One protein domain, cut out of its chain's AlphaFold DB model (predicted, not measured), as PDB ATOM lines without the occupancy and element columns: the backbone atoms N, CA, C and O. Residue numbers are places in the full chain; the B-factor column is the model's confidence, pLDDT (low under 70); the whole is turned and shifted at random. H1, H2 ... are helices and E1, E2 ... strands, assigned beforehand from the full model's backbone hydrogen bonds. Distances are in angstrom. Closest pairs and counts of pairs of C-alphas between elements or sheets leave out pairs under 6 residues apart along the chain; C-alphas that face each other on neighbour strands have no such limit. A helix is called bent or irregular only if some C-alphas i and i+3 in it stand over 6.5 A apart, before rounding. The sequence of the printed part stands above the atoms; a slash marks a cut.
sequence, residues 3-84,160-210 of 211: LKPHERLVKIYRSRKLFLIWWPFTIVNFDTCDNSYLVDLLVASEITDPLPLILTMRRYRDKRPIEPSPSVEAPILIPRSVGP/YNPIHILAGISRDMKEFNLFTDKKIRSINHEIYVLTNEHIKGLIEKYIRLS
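What this domain is: This is residues 3 to 84 and 160 to 210 of the 211 residues of an uncharacterized protein of Acidilobales archaeon (UniProt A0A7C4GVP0). A curled sheet of five antiparallel strands, bent like part of a barrel, makes the core, with the four helices H2, H3, H4 and H5 gathered on one side of it and H1 on the opposite side, over E3 and E4. The long unnamed stretch of residues 57 to 84 swings round the outside of this body, with residues 58 to 59 paired to E2. The printed part has 133 residues, with named elements in the order H1 E1 E2 H2 H3 E3 E4 E5 H4 H5; the sheet's order is E2 E1 E3 E4 E5, and the class is mixed, helices and strands. The whole is compact, with a radius of gyration of the C-alphas of 14.1 A and spans of 43 by 32 by 24 A.

How they stand to each other: H1, residues 7 to 15, is on the sheet at a height of 9.3 A. E1, residues 19 to 30, and E2, residues 36 to 40, form a hairpin, with N 28 and O 37 at 2.8 A. H2, residues 41 to 46, is on the sheet but over none of its strands; its closest C-alphas to E1 are those of Leu 41 and Phe 25, 5.0 A apart. H3, residues 51 to 56, only grazes the sheet; H2 and H3 only just touch, with 3 pairs of C-alphas within 8 A, and only at the corner, closest at Val 43 and Leu 53, 5.9 A. E3, residues 160 to 169, is antiparallel to E1, with N 25 and O 163 at 2.8 A, and bends by 51 degrees at residue 166. E3, E4, residues 176 to 179, and E5, residues 183 to 185, are a meander, each strand the antiparallel neighbour of the one before; N 168 and O 177 are at 2.8 A, N 184 and O 178 at 2.9 A. H4, residues 187 to 192, only grazes the sheet and touches H3, closest at Tyr 192 and Pro 52, 5.7 A, at a shallow tilt of 25 degrees, opposite ways. H5, residues 197 to 209, only grazes the sheet and, with residues 198 to 199 alone, only just touches H2, with 3 pairs of C-alphas within 8 A, closest at Ile 199 and Glu 46, 7.0 A. H4 and H5 are apart. In H1 to H5 every O i to N i+4 pair is within hydrogen-bond range.

Where its parts are: H1 begins at C-alpha 7 (23.339, -35.075, 26.831) and is 12.9 A long. E1 measures 33.2 A, E2 13.3 A, E3 26.1 A, E4 10.1 A and E5 6.6 A. H2 and H4 measure 8.5 A each, H3 8.7 A. H5, 18.3 A, ends at C-alpha 209 (7.644, -17.889, 20.973).

The domain as a whole: The C-alphas of Thr 32 and Arg 208, the two farthest apart, are 43.3 A apart. Residues 85 to 159 are not printed, and C-alphas 84 and 160 are 6.8 A apart across the cut. Of the links printed whole, E3 to E4 is short and the others are tight. Mean pLDDT of the printed part is 90.8; residue 210 is under 70.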
ATOM      1  N   LEU A   3      18.757 -29.136  36.838       94.69
ATOM      2  CA  LEU A   3      19.267 -30.499  36.898       94.69
ATOM      3  C   LEU A   3      19.886 -30.864  35.547       94.69
ATOM      4  O   LEU A   3      19.189 -30.846  34.531       94.69
ATOM      5  N   LYS A   4      21.176 -31.210  35.527       92.75
ATOM      6  CA  LYS A   4      21.898 -31.507  34.284       92.75
ATOM      7  C   LYS A   4      21.344 -32.774  33.602       92.75
ATOM      8  O   LYS A   4      21.594 -33.883  34.093       92.75
ATOM      9  N   PRO A   5      20.688 -32.683  32.430       91.00
ATOM     10  CA  PRO A   5      20.141 -33.841  31.727       91.00
ATOM     11  C   PRO A   5      21.253 -34.658  31.064       91.00
ATOM     12  O   PRO A   5      22.315 -34.125  30.737       91.00
ATOM     13  N   HIS A   6      21.038 -35.950  30.818       86.56
ATOM     14  CA  HIS A   6      21.997 -36.764  30.061       86.56
ATOM     15  C   HIS A   6      22.075 -36.322  28.582       86.56
ATOM     16  O   HIS A   6      21.163 -36.581  27.798       86.56
ATOM     17  N   GLU A   7      23.193 -35.725  28.153       81.62
ATOM     18  CA  GLU A   7      23.339 -35.075  26.831       81.62
ATOM     19  C   GLU A   7      22.972 -35.959  25.632       81.62
ATOM     20  O   GLU A   7      22.284 -35.508  24.714       81.62
ATOM     21  N   ARG A   8      23.384 -37.238  25.637       84.19
ATOM     22  CA  ARG A   8      23.017 -38.176  24.556       84.19
ATOM     23  C   ARG A   8      21.500 -38.335  24.418       84.19
ATOM     24  O   ARG A   8      21.012 -38.431  23.298       84.19
ATOM     25  N   LEU A   9      20.755 -38.317  25.529       83.06
ATOM     26  CA  LEU A   9      19.294 -38.375  25.489       83.06
ATOM     27  C   LEU A   9      18.747 -37.107  24.842       83.06
ATOM     28  O   LEU A   9      17.963 -37.199  23.904       83.06
ATOM     29  N   VAL A  10      19.217 -35.935  25.265       82.00
ATOM     30  CA  VAL A  10      18.754 -34.656  24.707       82.00
ATOM     31  C   VAL A  10      18.916 -34.626  23.183       82.00
ATOM     32  O   VAL A  10      17.959 -34.313  22.477       82.00
ATOM     33  N   LYS A  11      20.078 -35.034  22.656       83.88
ATOM     34  CA  LYS A  11      20.329 -35.084  21.202       83.88
ATOM     35  C   LYS A  11      19.357 -36.018  20.466       83.88
ATOM     36  O   LYS A  11      18.774 -35.616  19.463       83.88
ATOM     37  N   ILE A  12      19.138 -37.231  20.982       80.06
ATOM     38  CA  ILE A  12      18.226 -38.225  20.381       80.06
ATOM     39  C   ILE A  12      16.777 -37.730  20.367       80.06
ATOM     40  O   ILE A  12      16.033 -38.006  19.432       80.06
ATOM     41  N   TYR A  13      16.340 -37.026  21.408       79.62
ATOM     42  CA  TYR A  13      14.944 -36.602  21.509       79.62
ATOM     43  C   TYR A  13      14.661 -35.271  20.808       79.62
ATOM     44  O   TYR A  13      13.542 -35.074  20.335       79.62
ATOM     45  N   ARG A  14      15.675 -34.414  20.623       76.75
ATOM     46  CA  ARG A  14      15.581 -33.259  19.714       76.75
ATOM     47  C   ARG A  14      15.290 -33.690  18.275       76.75
ATOM     48  O   ARG A  14      14.425 -33.098  17.638       76.75
ATOM     49  N   SER A  15      15.927 -34.754  17.773       72.94
ATOM     50  CA  SER A  15      15.675 -35.236  16.401       72.94
ATOM     51  C   SER A  15      14.257 -35.789  16.201       72.94
ATOM     52  O   SER A  15      13.733 -35.756  15.090       72.94
ATOM     53  N   ARG A  16      13.590 -36.208  17.284       78.12
ATOM     54  CA  ARG A  16      12.172 -36.608  17.292       78.12
ATOM     55  C   ARG A  16      11.193 -35.426  17.322       78.12
ATOM     56  O   ARG A  16       9.992 -35.646  17.435       78.12
ATOM     57  N   LYS A  17      11.686 -34.184  17.213       82.44
ATOM     58  CA  LYS A  17      10.901 -32.936  17.194       82.44
ATOM     59  C   LYS A  17      10.034 -32.711  18.443       82.44
ATOM     60  O   LYS A  17       8.983 -32.074  18.344       82.44
ATOM     61  N   LEU A  18      10.474 -33.197  19.609       89.88
ATOM     62  CA  LEU A  18       9.865 -32.801  20.881       89.88
ATOM     63  C   LEU A  18      10.154 -31.325  21.162       89.88
ATOM     64  O   LEU A  18      11.271 -30.854  20.940       89.88
ATOM     65  N   PHE A  19       9.159 -30.622  21.688       92.12
ATOM     66  CA  PHE A  19       9.356 -29.301  22.257       92.12
ATOM     67  C   PHE A  19      10.030 -29.450  23.621       92.12
ATOM     68  O   PHE A  19       9.517 -30.147  24.499       92.12
ATOM     69  N   LEU A  20      11.207 -28.848  23.775       94.00
ATOM     70  CA  LEU A  20      11.964 -28.900  25.018       94.00
ATOM     71  C   LEU A  20      11.689 -27.664  25.858       94.00
ATOM     72  O   LEU A  20      11.675 -26.557  25.329       94.00
ATOM     73  N   ILE A  21      11.532 -27.855  27.164       95.31
ATOM     74  CA  ILE A  21      11.281 -26.769  28.107       95.31
ATOM     75  C   ILE A  21      11.874 -27.097  29.475       95.31
ATOM     76  O   ILE A  21      11.862 -28.249  29.909       95.31
ATOM     77  N   TRP A  22      12.413 -26.099  30.167       96.62
ATOM     78  CA  TRP A  22      12.853 -26.236  31.551       96.62
ATOM     79  C   TRP A  22      11.643 -26.133  32.471       96.62
ATOM     80  O   TRP A  22      11.087 -25.053  32.666       96.62
ATOM     81  N   TRP A  23      11.233 -27.279  33.009       97.06
ATOM     82  CA  TRP A  23      10.031 -27.426  33.819       97.06
ATOM     83  C   TRP A  23      10.332 -27.203  35.306       97.06
ATOM     84  O   TRP A  23      11.310 -27.777  35.802       97.06
ATOM     85  N   PRO A  24       9.529 -26.402  36.029       96.81
ATOM     86  CA  PRO A  24       9.815 -26.029  37.404       96.81
ATOM     87  C   PRO A  24       9.381 -27.126  38.383       96.81
ATOM     88  O   PRO A  24       8.227 -27.550  38.430       96.81
ATOM     89  N   PHE A  25      10.320 -27.553  39.215       97.06
ATOM     90  CA  PHE A  25      10.108 -28.464  40.330       97.06
ATOM     91  C   PHE A  25      10.691 -27.861  41.610       97.06
ATOM     92  O   PHE A  25      11.464 -26.906  41.594       97.06
ATOM     93  N   THR A  26      10.373 -28.462  42.743       96.38
ATOM     94  CA  THR A  26      11.125 -28.270  43.981       96.38
ATOM     95  C   THR A  26      11.486 -29.624  44.565       96.38
ATOM     96  O   THR A  26      10.709 -30.579  44.465       96.38
ATOM     97  N   ILE A  27      12.679 -29.724  45.142       95.81
ATOM     98  CA  ILE A  27      13.073 -30.863  45.964       95.81
ATOM     99  C   ILE A  27      12.657 -30.542  47.396       95.81
ATOM    100  O   ILE A  27      13.153 -29.577  47.986       95.81
ATOM    101  N   VAL A  28      11.761 -31.356  47.947       95.38
ATOM    102  CA  VAL A  28      11.284 -31.234  49.326       95.38
ATOM    103  C   VAL A  28      11.729 -32.415  50.168       95.38
ATOM    104  O   VAL A  28      11.709 -33.553  49.697       95.38
ATOM    105  N   ASN A  29      12.068 -32.146  51.425       93.44
ATOM    106  CA  ASN A  29      12.220 -33.176  52.449       93.44
ATOM    107  C   ASN A  29      11.191 -32.913  53.538       93.44
ATOM    108  O   ASN A  29      10.952 -31.755  53.902       93.44
ATOM    109  N   PHE A  30      10.609 -33.987  54.052       92.06
ATOM    110  CA  PHE A  30       9.680 -33.930  55.170       92.06
ATOM    111  C   PHE A  30      10.429 -34.241  56.469       92.06
ATOM    112  O   PHE A  30      11.328 -35.073  56.469       92.06
ATOM    113  N   ASP A  31      10.056 -33.613  57.581       89.38
ATOM    114  CA  ASP A  31      10.584 -33.950  58.918       89.38
ATOM    115  C   ASP A  31      10.346 -35.415  59.313       89.38
ATOM    116  O   ASP A  31      11.093 -35.980  60.104       89.38
ATOM    117  N   THR A  32       9.310 -36.036  58.755       87.06
ATOM    118  CA  THR A  32       8.947 -37.430  59.012       87.06
ATOM    119  C   THR A  32       9.599 -38.428  58.056       87.06
ATOM    120  O   THR A  32       9.346 -39.626  58.195       87.06
ATOM    121  N   CYS A  33      10.392 -37.983  57.073       84.12
ATOM    122  CA  CYS A  33      10.951 -38.856  56.042       84.12
ATOM    123  C   CYS A  33      12.391 -38.492  55.672       84.12
ATOM    124  O   CYS A  33      12.672 -37.369  55.264       84.12
ATOM    125  N   ASP A  34      13.271 -39.490  55.636       86.12
ATOM    126  CA  ASP A  34      14.650 -39.307  55.156       86.12
ATOM    127  C   ASP A  34      14.734 -39.052  53.642       86.12
ATOM    128  O   ASP A  34      15.767 -38.643  53.112       86.12
ATOM    129  N   ASN A  35      13.654 -39.330  52.908       91.00
ATOM    130  CA  ASN A  35      13.642 -39.211  51.460       91.00
ATOM    131  C   ASN A  35      13.282 -37.804  50.999       91.00
ATOM    132  O   ASN A  35      12.350 -37.175  51.496       91.00
ATOM    133  N   SER A  36      13.955 -37.383  49.934       92.75
ATOM    134  CA  SER A  36      13.576 -36.212  49.158       92.75
ATOM    135  C   SER A  36      12.535 -36.559  48.092       92.75
ATOM    136  O   SER A  36      12.569 -37.642  47.493       92.75
ATOM    137  N   TYR A  37      11.650 -35.615  47.788       94.44
ATOM    138  CA  TYR A  37      10.610 -35.737  46.769       94.44
ATOM    139  C   TYR A  37      10.662 -34.552  45.807       94.44
ATOM    140  O   TYR A  37      10.887 -33.420  46.217       94.44
ATOM    141  N   LEU A  38      10.452 -34.815  44.518       95.25
ATOM    142  CA  LEU A  38      10.160 -33.784  43.531       95.25
ATOM    143  C   LEU A  38       8.676 -33.456  43.589       95.25
ATOM    144  O   LEU A  38       7.840 -34.356  43.473       95.25
ATOM    145  N   VAL A  39       8.385 -32.169  43.707       96.44
ATOM    146  CA  VAL A  39       7.041 -31.602  43.608       96.44
ATOM    147  C   VAL A  39       7.001 -30.695  42.389       96.44
ATOM    148  O   VAL A  39       7.883 -29.853  42.222       96.44
ATOM    149  N   ASP A  40       6.007 -30.894  41.529       96.56
ATOM    150  CA  ASP A  40       5.781 -30.049  40.359       96.56
ATOM    151  C   ASP A  40       5.220 -28.692  40.805       96.56
ATOM    152  O   ASP A  40       4.120 -28.611  41.362       96.56
ATOM    153  N   LEU A  41       5.997 -27.629  40.587       96.06
ATOM    154  CA  LEU A  41       5.617 -26.284  41.013       96.06
ATOM    155  C   LEU A  41       4.556 -25.664  40.111       96.06
ATOM    156  O   LEU A  41       3.788 -24.843  40.599       96.06
ATOM    157  N   LEU A  42       4.486 -26.054  38.837       94.75
ATOM    158  CA  LEU A  42       3.444 -25.571  37.935       94.75
ATOM    159  C   LEU A  42       2.091 -26.178  38.309       94.75
ATOM    160  O   LEU A  42       1.077 -25.489  38.325       94.75
ATOM    161  N   VAL A  43       2.078 -27.461  38.672       94.94
ATOM    162  CA  VAL A  43       0.870 -28.111  39.198       94.94
ATOM    163  C   VAL A  43       0.420 -27.452  40.493       94.94
ATOM    164  O   VAL A  43      -0.752 -27.118  40.630       94.94
ATOM    165  N   ALA A  44       1.349 -27.224  41.423       94.81
ATOM    166  CA  ALA A  44       1.036 -26.584  42.695       94.81
ATOM    167  C   ALA A  44       0.555 -25.127  42.542       94.81
ATOM    168  O   ALA A  44      -0.157 -24.634  43.414       94.81
ATOM    169  N   SER A  45       0.956 -24.433  41.469       93.12
ATOM    170  CA  SER A  45       0.620 -23.023  41.246       93.12
ATOM    171  C   SER A  45      -0.648 -22.815  40.424       93.12
ATOM    172  O   SER A  45      -1.383 -21.862  40.674       93.12
ATOM    173  N   GLU A  46      -0.902 -23.684  39.443       91.44
ATOM    174  CA  GLU A  46      -1.954 -23.484  38.444       91.44
ATOM    175  C   GLU A  46      -3.158 -24.424  38.601       91.44
ATOM    176  O   GLU A  46      -4.206 -24.168  38.004       91.44
ATOM    177  N   ILE A  47      -3.045 -25.512  39.373       91.31
ATOM    178  CA  ILE A  47      -4.128 -26.490  39.531       91.31
ATOM    179  C   ILE A  47      -4.715 -26.426  40.942       91.31
ATOM    180  O   ILE A  47      -4.047 -26.712  41.932       91.31
ATOM    181  N   THR A  48      -6.006 -26.100  41.027       90.81
ATOM    182  CA  THR A  48      -6.736 -26.011  42.302       90.81
ATOM    183  C   THR A  48      -6.990 -27.378  42.940       90.81
ATOM    184  O   THR A  48      -6.934 -27.511  44.165       90.81
ATOM    185  N   ASP A  49      -7.306 -28.390  42.125       92.94
ATOM    186  CA  ASP A  49      -7.496 -29.757  42.613       92.94
ATOM    187  C   ASP A  49      -6.138 -30.329  43.075       92.94
ATOM    188  O   ASP A  49      -5.156 -30.243  42.336       92.94
ATOM    189  N   PRO A  50      -6.032 -30.892  44.293       94.25
ATOM    190  CA  PRO A  50      -4.763 -31.381  44.828       94.25
ATOM    191  C   PRO A  50      -4.390 -32.800  44.386       94.25
ATOM    192  O   PRO A  50      -3.276 -33.247  44.667       94.25
ATOM    193  N   LEU A  51      -5.278 -33.525  43.700       95.06
ATOM    194  CA  LEU A  51      -4.996 -34.869  43.205       95.06
ATOM    195  C   LEU A  51      -3.812 -34.879  42.221       95.06
ATOM    196  O   LEU A  51      -2.886 -35.663  42.450       95.06
ATOM    197  N   PRO A  52      -3.762 -34.017  41.181       95.06
ATOM    198  CA  PRO A  52      -2.622 -33.951  40.272       95.06
ATOM    199  C   PRO A  52      -1.288 -33.759  40.983       95.06
ATOM    200  O   PRO A  52      -0.331 -34.427  40.611       95.06
ATOM    201  N   LEU A  53      -1.230 -32.930  42.033       95.25
ATOM    202  CA  LEU A  53      -0.004 -32.709  42.804       95.25
ATOM    203  C   LEU A  53       0.539 -34.026  43.367       95.25
ATOM    204  O   LEU A  53       1.690 -34.380  43.131       95.25
ATOM    205  N   ILE A  54      -0.303 -34.781  44.076       94.62
ATOM    206  CA  ILE A  54       0.101 -36.054  44.685       94.62
ATOM    207  C   ILE A  54       0.484 -37.086  43.626       94.62
ATOM    208  O   ILE A  54       1.422 -37.857  43.825       94.62
ATOM    209  N   LEU A  55      -0.219 -37.105  42.493       94.12
ATOM    210  CA  LEU A  55       0.051 -38.059  41.421       94.12
ATOM    211  C   LEU A  55       1.317 -37.714  40.625       94.12
ATOM    212  O   LEU A  55       1.968 -38.620  40.100       94.12
ATOM    213  N   THR A  56       1.696 -36.444  40.502       94.69
ATOM    214  CA  THR A  56       2.937 -36.041  39.815       94.69
ATOM    215  C   THR A  56       4.156 -36.045  40.733       94.69
ATOM    216  O   THR A  56       5.283 -36.155  40.235       94.69
ATOM    217  N   MET A  57       3.950 -35.992  42.054       94.50
ATOM    218  CA  MET A  57       5.011 -36.135  43.047       94.50
ATOM    219  C   MET A  57       5.765 -37.454  42.901       94.50
ATOM    220  O   MET A  57       5.214 -38.514  42.598       94.50
ATOM    221  N   ARG A  58       7.075 -37.402  43.137       91.38
ATOM    222  CA  ARG A  58       7.945 -38.574  42.986       91.38
ATOM    223  C   ARG A  58       9.152 -38.503  43.893       91.38
ATOM    224  O   ARG A  58       9.704 -37.433  44.112       91.38
ATOM    225  N   ARG A  59       9.640 -39.654  44.353       92.31
ATOM    226  CA  ARG A  59      10.896 -39.711  45.109       92.31
ATOM    227  C   ARG A  59      12.055 -39.207  44.247       92.31
ATOM    228  O   ARG A  59      12.267 -39.697  43.132       92.31
ATOM    229  N   TYR A  60      12.800 -38.244  44.770       91.31
ATOM    230  CA  TYR A  60      14.007 -37.722  44.151       91.31
ATOM    231  C   TYR A  60      15.175 -38.652  44.478       91.31
ATOM    232  O   TYR A  60      15.458 -38.940  45.638       91.31
ATOM    233  N   ARG A  61      15.815 -39.184  43.437       87.19
ATOM    234  CA  ARG A  61      16.985 -40.072  43.552       87.19
ATOM    235  C   ARG A  61      18.093 -39.700  42.568       87.19
ATOM    236  O   ARG A  61      19.047 -40.462  42.434       87.19
ATOM    237  N   ASP A  62      17.927 -38.600  41.833       78.88
ATOM    238  CA  ASP A  62      18.901 -38.234  40.814       78.88
ATOM    239  C   ASP A  62      20.194 -37.754  41.483       78.88
ATOM    240  O   ASP A  62      20.175 -37.013  42.464       78.88
ATOM    241  N   LYS A  63      21.313 -38.235  40.950       79.62
ATOM    242  CA  LYS A  63      22.673 -37.923  41.386       79.62
ATOM    243  C   LYS A  63      23.375 -36.969  40.419       79.62
ATOM    244  O   LYS A  63      24.556 -36.679  40.599       79.62
ATOM    245  N   ARG A  64      22.696 -36.530  39.352       85.38
ATOM    246  CA  ARG A  64      23.237 -35.566  38.391       85.38
ATOM    247  C   ARG A  64      23.467 -34.211  39.078       85.38
ATOM    248  O   ARG A  64      22.691 -33.834  39.956       85.38
ATOM    249  N   PRO A  65      24.509 -33.465  38.668       88.88
ATOM    250  CA  PRO A  65      24.763 -32.134  39.200       88.88
ATOM    251  C   PRO A  65      23.586 -31.185  38.967       88.88
ATOM    252  O   PRO A  65      22.940 -31.221  37.915       88.88
ATOM    253  N   ILE A  66      23.354 -30.311  39.944       92.88
ATOM    254  CA  ILE A  66      22.478 -29.151  39.808       92.88
ATOM    255  C   ILE A  66      23.368 -27.959  39.459       92.88
ATOM    256  O   ILE A  66      24.278 -27.616  40.209       92.88
ATOM    257  N   GLU A  67      23.113 -27.342  38.314       93.56
ATOM    258  CA  GLU A  67      23.906 -26.242  37.767       93.56
ATOM    259  C   GLU A  67      23.164 -24.901  37.937       93.56
ATOM    260  O   GLU A  67      21.926 -24.862  37.983       93.56
ATOM    261  N   PRO A  68      23.881 -23.769  38.060       93.44
ATOM    262  CA  PRO A  68      23.247 -22.458  38.200       93.44
ATOM    263  C   PRO A  68      22.548 -22.006  36.909       93.44
ATOM    264  O   PRO A  68      21.523 -21.328  36.986       93.44
ATOM    265  N   SER A  69      23.047 -22.438  35.748       92.56
ATOM    266  CA  SER A  69      22.571 -22.082  34.406       92.56
ATOM    267  C   SER A  69      22.043 -23.301  33.636       92.56
ATOM    268  O   SER A  69      22.490 -24.422  33.893       92.56
ATOM    269  N   PRO A  70      21.119 -23.116  32.676       93.56
ATOM    270  CA  PRO A  70      20.626 -24.211  31.849       93.56
ATOM    271  C   PRO A  70      21.726 -24.720  30.908       93.56
ATOM    272  O   PRO A  70      22.332 -23.951  30.169       93.56
ATOM    273  N   SER A  71      21.946 -26.034  30.879       90.88
ATOM    274  CA  SER A  71      22.937 -26.664  29.990       90.88
ATOM    275  C   SER A  71      22.417 -26.914  28.564       90.88
ATOM    276  O   SER A  71      23.108 -27.489  27.726       90.88
ATOM    277  N   VAL A  72      21.151 -26.588  28.311       91.31
ATOM    278  CA  VAL A  72      20.426 -26.835  27.066       91.31
ATOM    279  C   VAL A  72      19.594 -25.598  26.781       91.31
ATOM    280  O   VAL A  72      18.807 -25.179  27.628       91.31
ATOM    281  N   GLU A  73      19.745 -25.045  25.583       90.81
ATOM    282  CA  GLU A  73      18.901 -23.951  25.117       90.81
ATOM    283  C   GLU A  73      17.458 -24.447  24.941       90.81
ATOM    284  O   GLU A  73      17.180 -25.339  24.127       90.81
ATOM    285  N   ALA A  74      16.577 -23.933  25.794       92.25
ATOM    286  CA  ALA A  74      15.147 -24.191  25.837       92.25
ATOM    287  C   ALA A  74      14.483 -23.098  26.697       92.25
ATOM    288  O   ALA A  74      15.143 -22.567  27.599       92.25
ATOM    289  N   PRO A  75      13.196 -22.777  26.480       93.81
ATOM    290  CA  PRO A  75      12.482 -21.841  27.338       93.81
ATOM    291  C   PRO A  75      12.433 -22.314  28.792       93.81
ATOM    292  O   PRO A  75      12.495 -23.513  29.068       93.81
ATOM    293  N   ILE A  76      12.296 -21.373  29.724       94.69
ATOM    294  CA  ILE A  76      12.179 -21.653  31.157       94.69
ATOM    295  C   ILE A  76      10.772 -21.286  31.607       94.69
ATOM    296  O   ILE A  76      10.363 -20.134  31.485       94.69
ATOM    297  N   LEU A  77      10.033 -22.270  32.119       92.81
ATOM    298  CA  LEU A  77       8.716 -22.039  32.702       92.81
ATOM    299  C   LEU A  77       8.871 -21.450  34.098       92.81
ATOM    300  O   LEU A  77       9.435 -22.085  34.986       92.81
ATOM    301  N   ILE A  78       8.319 -20.256  34.286       88.25
ATOM    302  CA  ILE A  78       8.273 -19.579  35.580       88.25
ATOM    303  C   ILE A  78       6.846 -19.727  36.129       88.25
ATOM    304  O   ILE A  78       5.928 -19.136  35.555       88.25
ATOM    305  N   PRO A  79       6.631 -20.526  37.190       83.81
ATOM    306  CA  PRO A  79       5.316 -20.674  37.803       83.81
ATOM    307  C   PRO A  79       4.991 -19.448  38.666       83.81
ATOM    308  O   PRO A  79       5.883 -18.670  39.026       83.81
ATOM    309  N   ARG A  80       3.722 -19.288  39.062       87.00
ATOM    310  CA  ARG A  80       3.396 -18.353  40.153       87.00
ATOM    311  C   ARG A  80       4.106 -18.802  41.433       87.00
ATOM    312  O   ARG A  80       4.391 -19.983  41.618       87.00
ATOM    313  N   SER A  81       4.401 -17.850  42.316       81.81
ATOM    314  CA  SER A  81       5.108 -18.141  43.565       81.81
ATOM    315  C   SER A  81       4.307 -19.120  44.430       81.81
ATOM    316  O   SER A  81       3.174 -18.829  44.809       81.81
ATOM    317  N   VAL A  82       4.907 -20.274  44.737       89.50
ATOM    318  CA  VAL A  82       4.329 -21.325  45.584       89.50
ATOM    319  C   VAL A  82       5.310 -21.665  46.690       89.50
ATOM    320  O   VAL A  82       6.436 -22.087  46.427       89.50
ATOM    321  N   GLY A  83       4.868 -21.519  47.936       92.44
ATOM    322  CA  GLY A  83       5.668 -21.838  49.113       92.44
ATOM    323  C   GLY A  83       5.439 -23.258  49.649       92.44
ATOM    324  O   GLY A  83       4.500 -23.949  49.244       92.44
ATOM    325  N   PRO A  84       6.253 -23.683  50.633       94.19
ATOM    326  CA  PRO A  84       6.061 -24.950  51.339       94.19
ATOM    327  C   PRO A  84       4.670 -25.100  51.978       94.19
ATOM    328  O   PRO A  84       4.115 -26.196  51.980       94.19
ATOM    329  N   TYR A 160      13.224 -26.931  51.143       95.06
ATOM    330  CA  TYR A 160      12.536 -26.580  49.910       95.06
ATOM    331  C   TYR A 160      13.562 -25.987  48.947       95.06
ATOM    332  O   TYR A 160      14.079 -24.898  49.186       95.06
ATOM    333  N   ASN A 161      13.878 -26.719  47.880       95.12
ATOM    334  CA  ASN A 161      14.934 -26.355  46.938       95.12
ATOM    335  C   ASN A 161      14.376 -26.307  45.506       95.12
ATOM    336  O   ASN A 161      14.295 -27.354  44.854       95.12
ATOM    337  N   PRO A 162      14.000 -25.120  44.995       95.06
ATOM    338  CA  PRO A 162      13.523 -24.955  43.625       95.06
ATOM    339  C   PRO A 162      14.574 -25.342  42.591       95.06
ATOM    340  O   PRO A 162      15.705 -24.854  42.615       95.06
ATOM    341  N   ILE A 163      14.189 -26.172  41.632       96.06
ATOM    342  CA  ILE A 163      15.040 -26.616  40.531       96.06
ATOM    343  C   ILE A 163      14.236 -26.668  39.236       96.06
ATOM    344  O   ILE A 163      13.020 -26.798  39.249       96.06
ATOM    345  N   HIS A 164      14.919 -26.629  38.100       97.06
ATOM    346  CA  HIS A 164      14.294 -26.925  36.817       97.06
ATOM    347  C   HIS A 164      14.829 -28.238  36.265       97.06
ATOM    348  O   HIS A 164      16.032 -28.498  36.313       97.06
ATOM    349  N   ILE A 165      13.936 -29.056  35.718       96.50
ATOM    350  CA  ILE A 165      14.277 -30.305  35.034       96.50
ATOM    351  C   ILE A 165      13.866 -30.154  33.577       96.50
ATOM    352  O   ILE A 165      12.764 -29.694  33.283       96.50
ATOM    353  N   LEU A 166      14.749 -30.532  32.655       96.56
ATOM    354  CA  LEU A 166      14.428 -30.470  31.236       96.56
ATOM    355  C   LEU A 166      13.311 -31.473  30.922       96.56
ATOM    356  O   LEU A 166      13.457 -32.677  31.155       96.56
ATOM    357  N   ALA A 167      12.214 -30.978  30.368       95.94
ATOM    358  CA  ALA A 167      11.094 -31.765  29.891       95.94
ATOM    359  C   ALA A 167      11.028 -31.736  28.360       95.94
ATOM    360  O   ALA A 167      11.429 -30.765  27.719       95.94
ATOM    361  N   GLY A 168      10.529 -32.819  27.772       95.50
ATOM    362  CA  GLY A 168      10.200 -32.933  26.357       95.50
ATOM    363  C   GLY A 168       8.730 -33.253  26.185       95.50
ATOM    364  O   GLY A 168       8.264 -34.281  26.684       95.50
ATOM    365  N   ILE A 169       8.036 -32.389  25.456       94.81
ATOM    366  CA  ILE A 169       6.597 -32.459  25.225       94.81
ATOM    367  C   ILE A 169       6.356 -32.688  23.731       94.81
ATOM    368  O   ILE A 169       7.007 -32.064  22.886       94.81
ATOM    369  N   SER A 170       5.471 -33.622  23.380       91.94
ATOM    370  CA  SER A 170       5.094 -33.818  21.976       91.94
ATOM    371  C   SER A 170       4.280 -32.627  21.461       91.94
ATOM    372  O   SER A 170       3.578 -31.963  22.218       91.94
ATOM    373  N   ARG A 171       4.350 -32.345  20.154       85.56
ATOM    374  CA  ARG A 171       3.637 -31.199  19.553       85.56
ATOM    375  C   ARG A 171       2.116 -31.276  19.696       85.56
ATOM    376  O   ARG A 171       1.460 -30.246  19.704       85.56
ATOM    377  N   ASP A 172       1.571 -32.484  19.790       89.06
ATOM    378  CA  ASP A 172       0.150 -32.741  20.017       89.06
ATOM    379  C   ASP A 172      -0.230 -32.782  21.509       89.06
ATOM    380  O   ASP A 172      -1.369 -33.105  21.831       89.06
ATOM    381  N   MET A 173       0.708 -32.454  22.410       90.00
ATOM    382  CA  MET A 173       0.527 -32.416  23.868       90.00
ATOM    383  C   MET A 173       0.059 -33.746  24.479       90.00
ATOM    384  O   MET A 173      -0.636 -33.762  25.490       90.00
ATOM    385  N   LYS A 174       0.435 -34.879  23.875       91.88
ATOM    386  CA  LYS A 174       0.065 -36.221  24.360       91.88
ATOM    387  C   LYS A 174       1.181 -36.954  25.086       91.88
ATOM    388  O   LYS A 174       0.907 -37.937  25.769       91.88
ATOM    389  N   GLU A 175       2.425 -36.511  24.942       93.81
ATOM    390  CA  GLU A 175       3.570 -37.131  25.601       93.81
ATOM    391  C   GLU A 175       4.320 -36.132  26.471       93.81
ATOM    392  O   GLU A 175       4.654 -35.037  26.019       93.81
ATOM    393  N   PHE A 176       4.658 -36.556  27.690       95.88
ATOM    394  CA  PHE A 176       5.473 -35.785  28.621       95.88
ATOM    395  C   PHE A 176       6.653 -36.623  29.109       95.88
ATOM    396  O   PHE A 176       6.486 -37.666  29.747       95.88
ATOM    397  N   ASN A 177       7.870 -36.162  28.832       95.19
ATOM    398  CA  ASN A 177       9.098 -36.852  29.209       95.19
ATOM    399  C   ASN A 177       9.982 -35.946  30.063       95.19
ATOM    400  O   ASN A 177      10.289 -34.836  29.653       95.19
ATOM    401  N   LEU A 178      10.461 -36.441  31.199       94.56
ATOM    402  CA  LEU A 178      11.508 -35.799  31.993       94.56
ATOM    403  C   LEU A 178      12.873 -36.361  31.592       94.56
ATOM    404  O   LEU A 178      13.042 -37.582  31.505       94.56
ATOM    405  N   PHE A 179      13.843 -35.477  31.371       93.25
ATOM    406  CA  PHE A 179      15.229 -35.829  31.073       93.25
ATOM    407  C   PHE A 179      16.098 -35.644  32.317       93.25
ATOM    408  O   PHE A 179      16.571 -34.549  32.606       93.25
ATOM    409  N   THR A 180      16.308 -36.740  33.040       89.81
ATOM    410  CA  THR A 180      17.183 -36.834  34.216       89.81
ATOM    411  C   THR A 180      18.470 -37.587  33.828       89.81
ATOM    412  O   THR A 180      18.958 -37.467  32.695       89.81
ATOM    413  N   ASP A 181      19.010 -38.407  34.731       86.94
ATOM    414  CA  ASP A 181      19.907 -39.537  34.434       86.94
ATOM    415  C   ASP A 181      19.422 -40.433  33.274       86.94
ATOM    416  O   ASP A 181      20.217 -40.914  32.465       86.94
ATOM    417  N   LYS A 182      18.104 -40.619  33.170       89.06
ATOM    418  CA  LYS A 182      17.412 -41.359  32.114       89.06
ATOM    419  C   LYS A 182      16.204 -40.575  31.606       89.06
ATOM    420  O   LYS A 182      15.799 -39.569  32.180       89.06
ATOM    421  N   LYS A 183      15.586 -41.054  30.525       91.12
ATOM    422  CA  LYS A 183      14.294 -40.519  30.088       91.12
ATOM    423  C   LYS A 183      13.180 -41.195  30.867       91.12
ATOM    424  O   LYS A 183      13.098 -42.424  30.883       91.12
ATOM    425  N   ILE A 184      12.284 -40.399  31.431       91.88
ATOM    426  CA  ILE A 184      11.128 -40.890  32.173       91.88
ATOM    427  C   ILE A 184       9.871 -40.301  31.554       91.88
ATOM    428  O   ILE A 184       9.637 -39.101  31.655       91.88
ATOM    429  N   ARG A 185       9.060 -41.151  30.921       93.81
ATOM    430  CA  ARG A 185       7.724 -40.766  30.461       93.81
ATOM    431  C   ARG A 185       6.793 -40.693  31.669       93.81
ATOM    432  O   ARG A 185       6.708 -41.666  32.418       93.81
ATOM    433  N   SER A 186       6.125 -39.563  31.877       95.00
ATOM    434  CA  SER A 186       5.213 -39.383  33.007       95.00
ATOM    435  C   SER A 186       3.762 -39.356  32.550       95.00
ATOM    436  O   SER A 186       3.233 -38.321  32.158       95.00
ATOM    437  N   ILE A 187       3.097 -40.504  32.691       94.56
ATOM    438  CA  ILE A 187       1.678 -40.656  32.347       94.56
ATOM    439  C   ILE A 187       0.785 -39.728  33.189       94.56
ATOM    440  O   ILE A 187      -0.241 -39.258  32.712       94.56
ATOM    441  N   ASN A 188       1.178 -39.420  34.429       93.94
ATOM    442  CA  ASN A 188       0.404 -38.510  35.274       93.94
ATOM    443  C   ASN A 188       0.458 -37.066  34.752       93.94
ATOM    444  O   ASN A 188      -0.563 -36.389  34.767       93.94
ATOM    445  N   HIS A 189       1.589 -36.617  34.196       95.94
ATOM    446  CA  HIS A 189       1.633 -35.304  33.543       95.94
ATOM    447  C   HIS A 189       0.806 -35.304  32.249       95.94
ATOM    448  O   HIS A 189       0.065 -34.363  31.991       95.94
ATOM    449  N   GLU A 190       0.853 -36.386  31.467       94.88
ATOM    450  CA  GLU A 190       0.042 -36.516  30.246       94.88
ATOM    451  C   GLU A 190      -1.463 -36.421  30.529       94.88
ATOM    452  O   GLU A 190      -2.191 -35.797  29.768       94.88
ATOM    453  N   ILE A 191      -1.930 -37.009  31.635       91.69
ATOM    454  CA  ILE A 191      -3.362 -37.090  31.952       91.69
ATOM    455  C   ILE A 191      -3.874 -35.890  32.734       91.69
ATOM    456  O   ILE A 191      -5.012 -35.490  32.508       91.69
ATOM    457  N   TYR A 192      -3.083 -35.348  33.661       91.19
ATOM    458  CA  TYR A 192      -3.555 -34.342  34.621       91.19
ATOM    459  C   TYR A 192      -2.990 -32.942  34.382       91.19
ATOM    460  O   TYR A 192      -3.546 -31.969  34.882       91.19
ATOM    461  N   VAL A 193      -1.882 -32.835  33.649       92.81
ATOM    462  CA  VAL A 193      -1.156 -31.571  33.470       92.81
ATOM    463  C   VAL A 193      -1.331 -31.055  32.049       92.81
ATOM    464  O   VAL A 193      -1.761 -29.922  31.863       92.81
ATOM    465  N   LEU A 194      -1.086 -31.890  31.036       93.19
ATOM    466  CA  LEU A 194      -1.232 -31.493  29.629       93.19
ATOM    467  C   LEU A 194      -2.692 -31.326  29.181       93.19
ATOM    468  O   LEU A 194      -2.956 -30.645  28.193       93.19
ATOM    469  N   THR A 195      -3.641 -31.919  29.907       90.12
ATOM    470  CA  THR A 195      -5.089 -31.758  29.680       90.12
ATOM    471  C   THR A 195      -5.675 -30.544  30.400       90.12
ATOM    472  O   THR A 195      -6.812 -30.167  30.130       90.12
ATOM    473  N   ASN A 196      -4.928 -29.926  31.321       92.00
ATOM    474  CA  ASN A 196      -5.372 -28.719  31.997       92.00
ATOM    475  C   ASN A 196      -5.252 -27.533  31.031       92.00
ATOM    476  O   ASN A 196      -4.149 -27.168  30.631       92.00
ATOM    477  N   GLU A 197      -6.380 -26.915  30.675       90.88
ATOM    478  CA  GLU A 197      -6.421 -25.848  29.664       90.88
ATOM    479  C   GLU A 197      -5.547 -24.636  30.024       90.88
ATOM    480  O   GLU A 197      -4.961 -24.017  29.134       90.88
ATOM    481  N   HIS A 198      -5.387 -24.315  31.315       90.06
ATOM    482  CA  HIS A 198      -4.521 -23.209  31.723       90.06
ATOM    483  C   HIS A 198      -3.048 -23.527  31.450       90.06
ATOM    484  O   HIS A 198      -2.357 -22.759  30.781       90.06
ATOM    485  N   ILE A 199      -2.580 -24.690  31.909       91.69
ATOM    486  CA  ILE A 199      -1.199 -25.135  31.685       91.69
ATOM    487  C   ILE A 199      -0.929 -25.344  30.196       91.69
ATOM    488  O   ILE A 199       0.104 -24.909  29.689       91.69
ATOM    489  N   LYS A 200      -1.864 -25.956  29.472       91.88
ATOM    490  CA  LYS A 200      -1.763 -26.141  28.025       91.88
ATOM    491  C   LYS A 200      -1.611 -24.802  27.304       91.88
ATOM    492  O   LYS A 200      -0.675 -24.650  26.522       91.88
ATOM    493  N   GLY A 201      -2.448 -23.814  27.627       91.00
ATOM    494  CA  GLY A 201      -2.342 -22.461  27.076       91.00
ATOM    495  C   GLY A 201      -0.997 -21.791  27.383       91.00
ATOM    496  O   GLY A 201      -0.421 -21.130  26.514       91.00
ATOM    497  N   LEU A 202      -0.446 -22.008  28.585       90.38
ATOM    498  CA  LEU A 202       0.901 -21.549  28.933       90.38
ATOM    499  C   LEU A 202       1.960 -22.207  28.041       90.38
ATOM    500  O   LEU A 202       2.751 -21.494  27.426       90.38
ATOM    501  N   ILE A 203       1.968 -23.536  27.917       91.44
ATOM    502  CA  ILE A 203       2.962 -24.254  27.100       91.44
ATOM    503  C   ILE A 203       2.852 -23.836  25.628       91.44
ATOM    504  O   ILE A 203       3.869 -23.551  25.002       91.44
ATOM    505  N   GLU A 204       1.641 -23.739  25.076       91.19
ATOM    506  CA  GLU A 204       1.422 -23.302  23.691       91.19
ATOM    507  C   GLU A 204       1.985 -21.902  23.428       91.19
ATOM    508  O   GLU A 204       2.580 -21.669  22.373       91.19
ATOM    509  N   LYS A 205       1.861 -20.979  24.389       89.56
ATOM    510  CA  LYS A 205       2.483 -19.654  24.295       89.56
ATOM    511  C   LYS A 205       4.004 -19.764  24.166       89.56
ATOM    512  O   LYS A 205       4.577 -19.119  23.294       89.56
ATOM    513  N   TYR A 206       4.655 -20.600  24.976       87.62
ATOM    514  CA  TYR A 206       6.104 -20.818  24.875       87.62
ATOM    515  C   TYR A 206       6.511 -21.505  23.569       87.62
ATOM    516  O   TYR A 206       7.535 -21.139  22.994       87.62
ATOM    517  N   ILE A 207       5.708 -22.447  23.064       84.94
ATOM    518  CA  ILE A 207       5.947 -23.081  21.758       84.94
ATOM    519  C   ILE A 207       5.944 -22.028  20.652       84.94
ATOM    520  O   ILE A 207       6.876 -21.996  19.856       84.94
ATOM    521  N   ARG A 208       4.935 -21.150  20.618       84.50
ATOM    522  CA  ARG A 208       4.817 -20.101  19.590       84.50
ATOM    523  C   ARG A 208       5.960 -19.092  19.626       84.50
ATOM    524  O   ARG A 208       6.325 -18.583  18.582       84.50
ATOM    525  N   LEU A 209       6.510 -18.807  20.806       77.06
ATOM    526  CA  LEU A 209       7.644 -17.889  20.973       77.06
ATOM    527  C   LEU A 209       8.999 -18.511  20.596       77.06
ATOM    528  O   LEU A 209       9.992 -17.796  20.532       77.06
ATOM    529  N   SER A 210       9.051 -19.832  20.404       66.06
ATOM    530  CA  SER A 210      10.282 -20.583  20.117       66.06
ATOM    531  C   SER A 210      10.413 -20.999  18.644       66.06
ATOM    532  O   SER A 210      11.341 -21.738  18.308       66.06
TER     533      SER A 210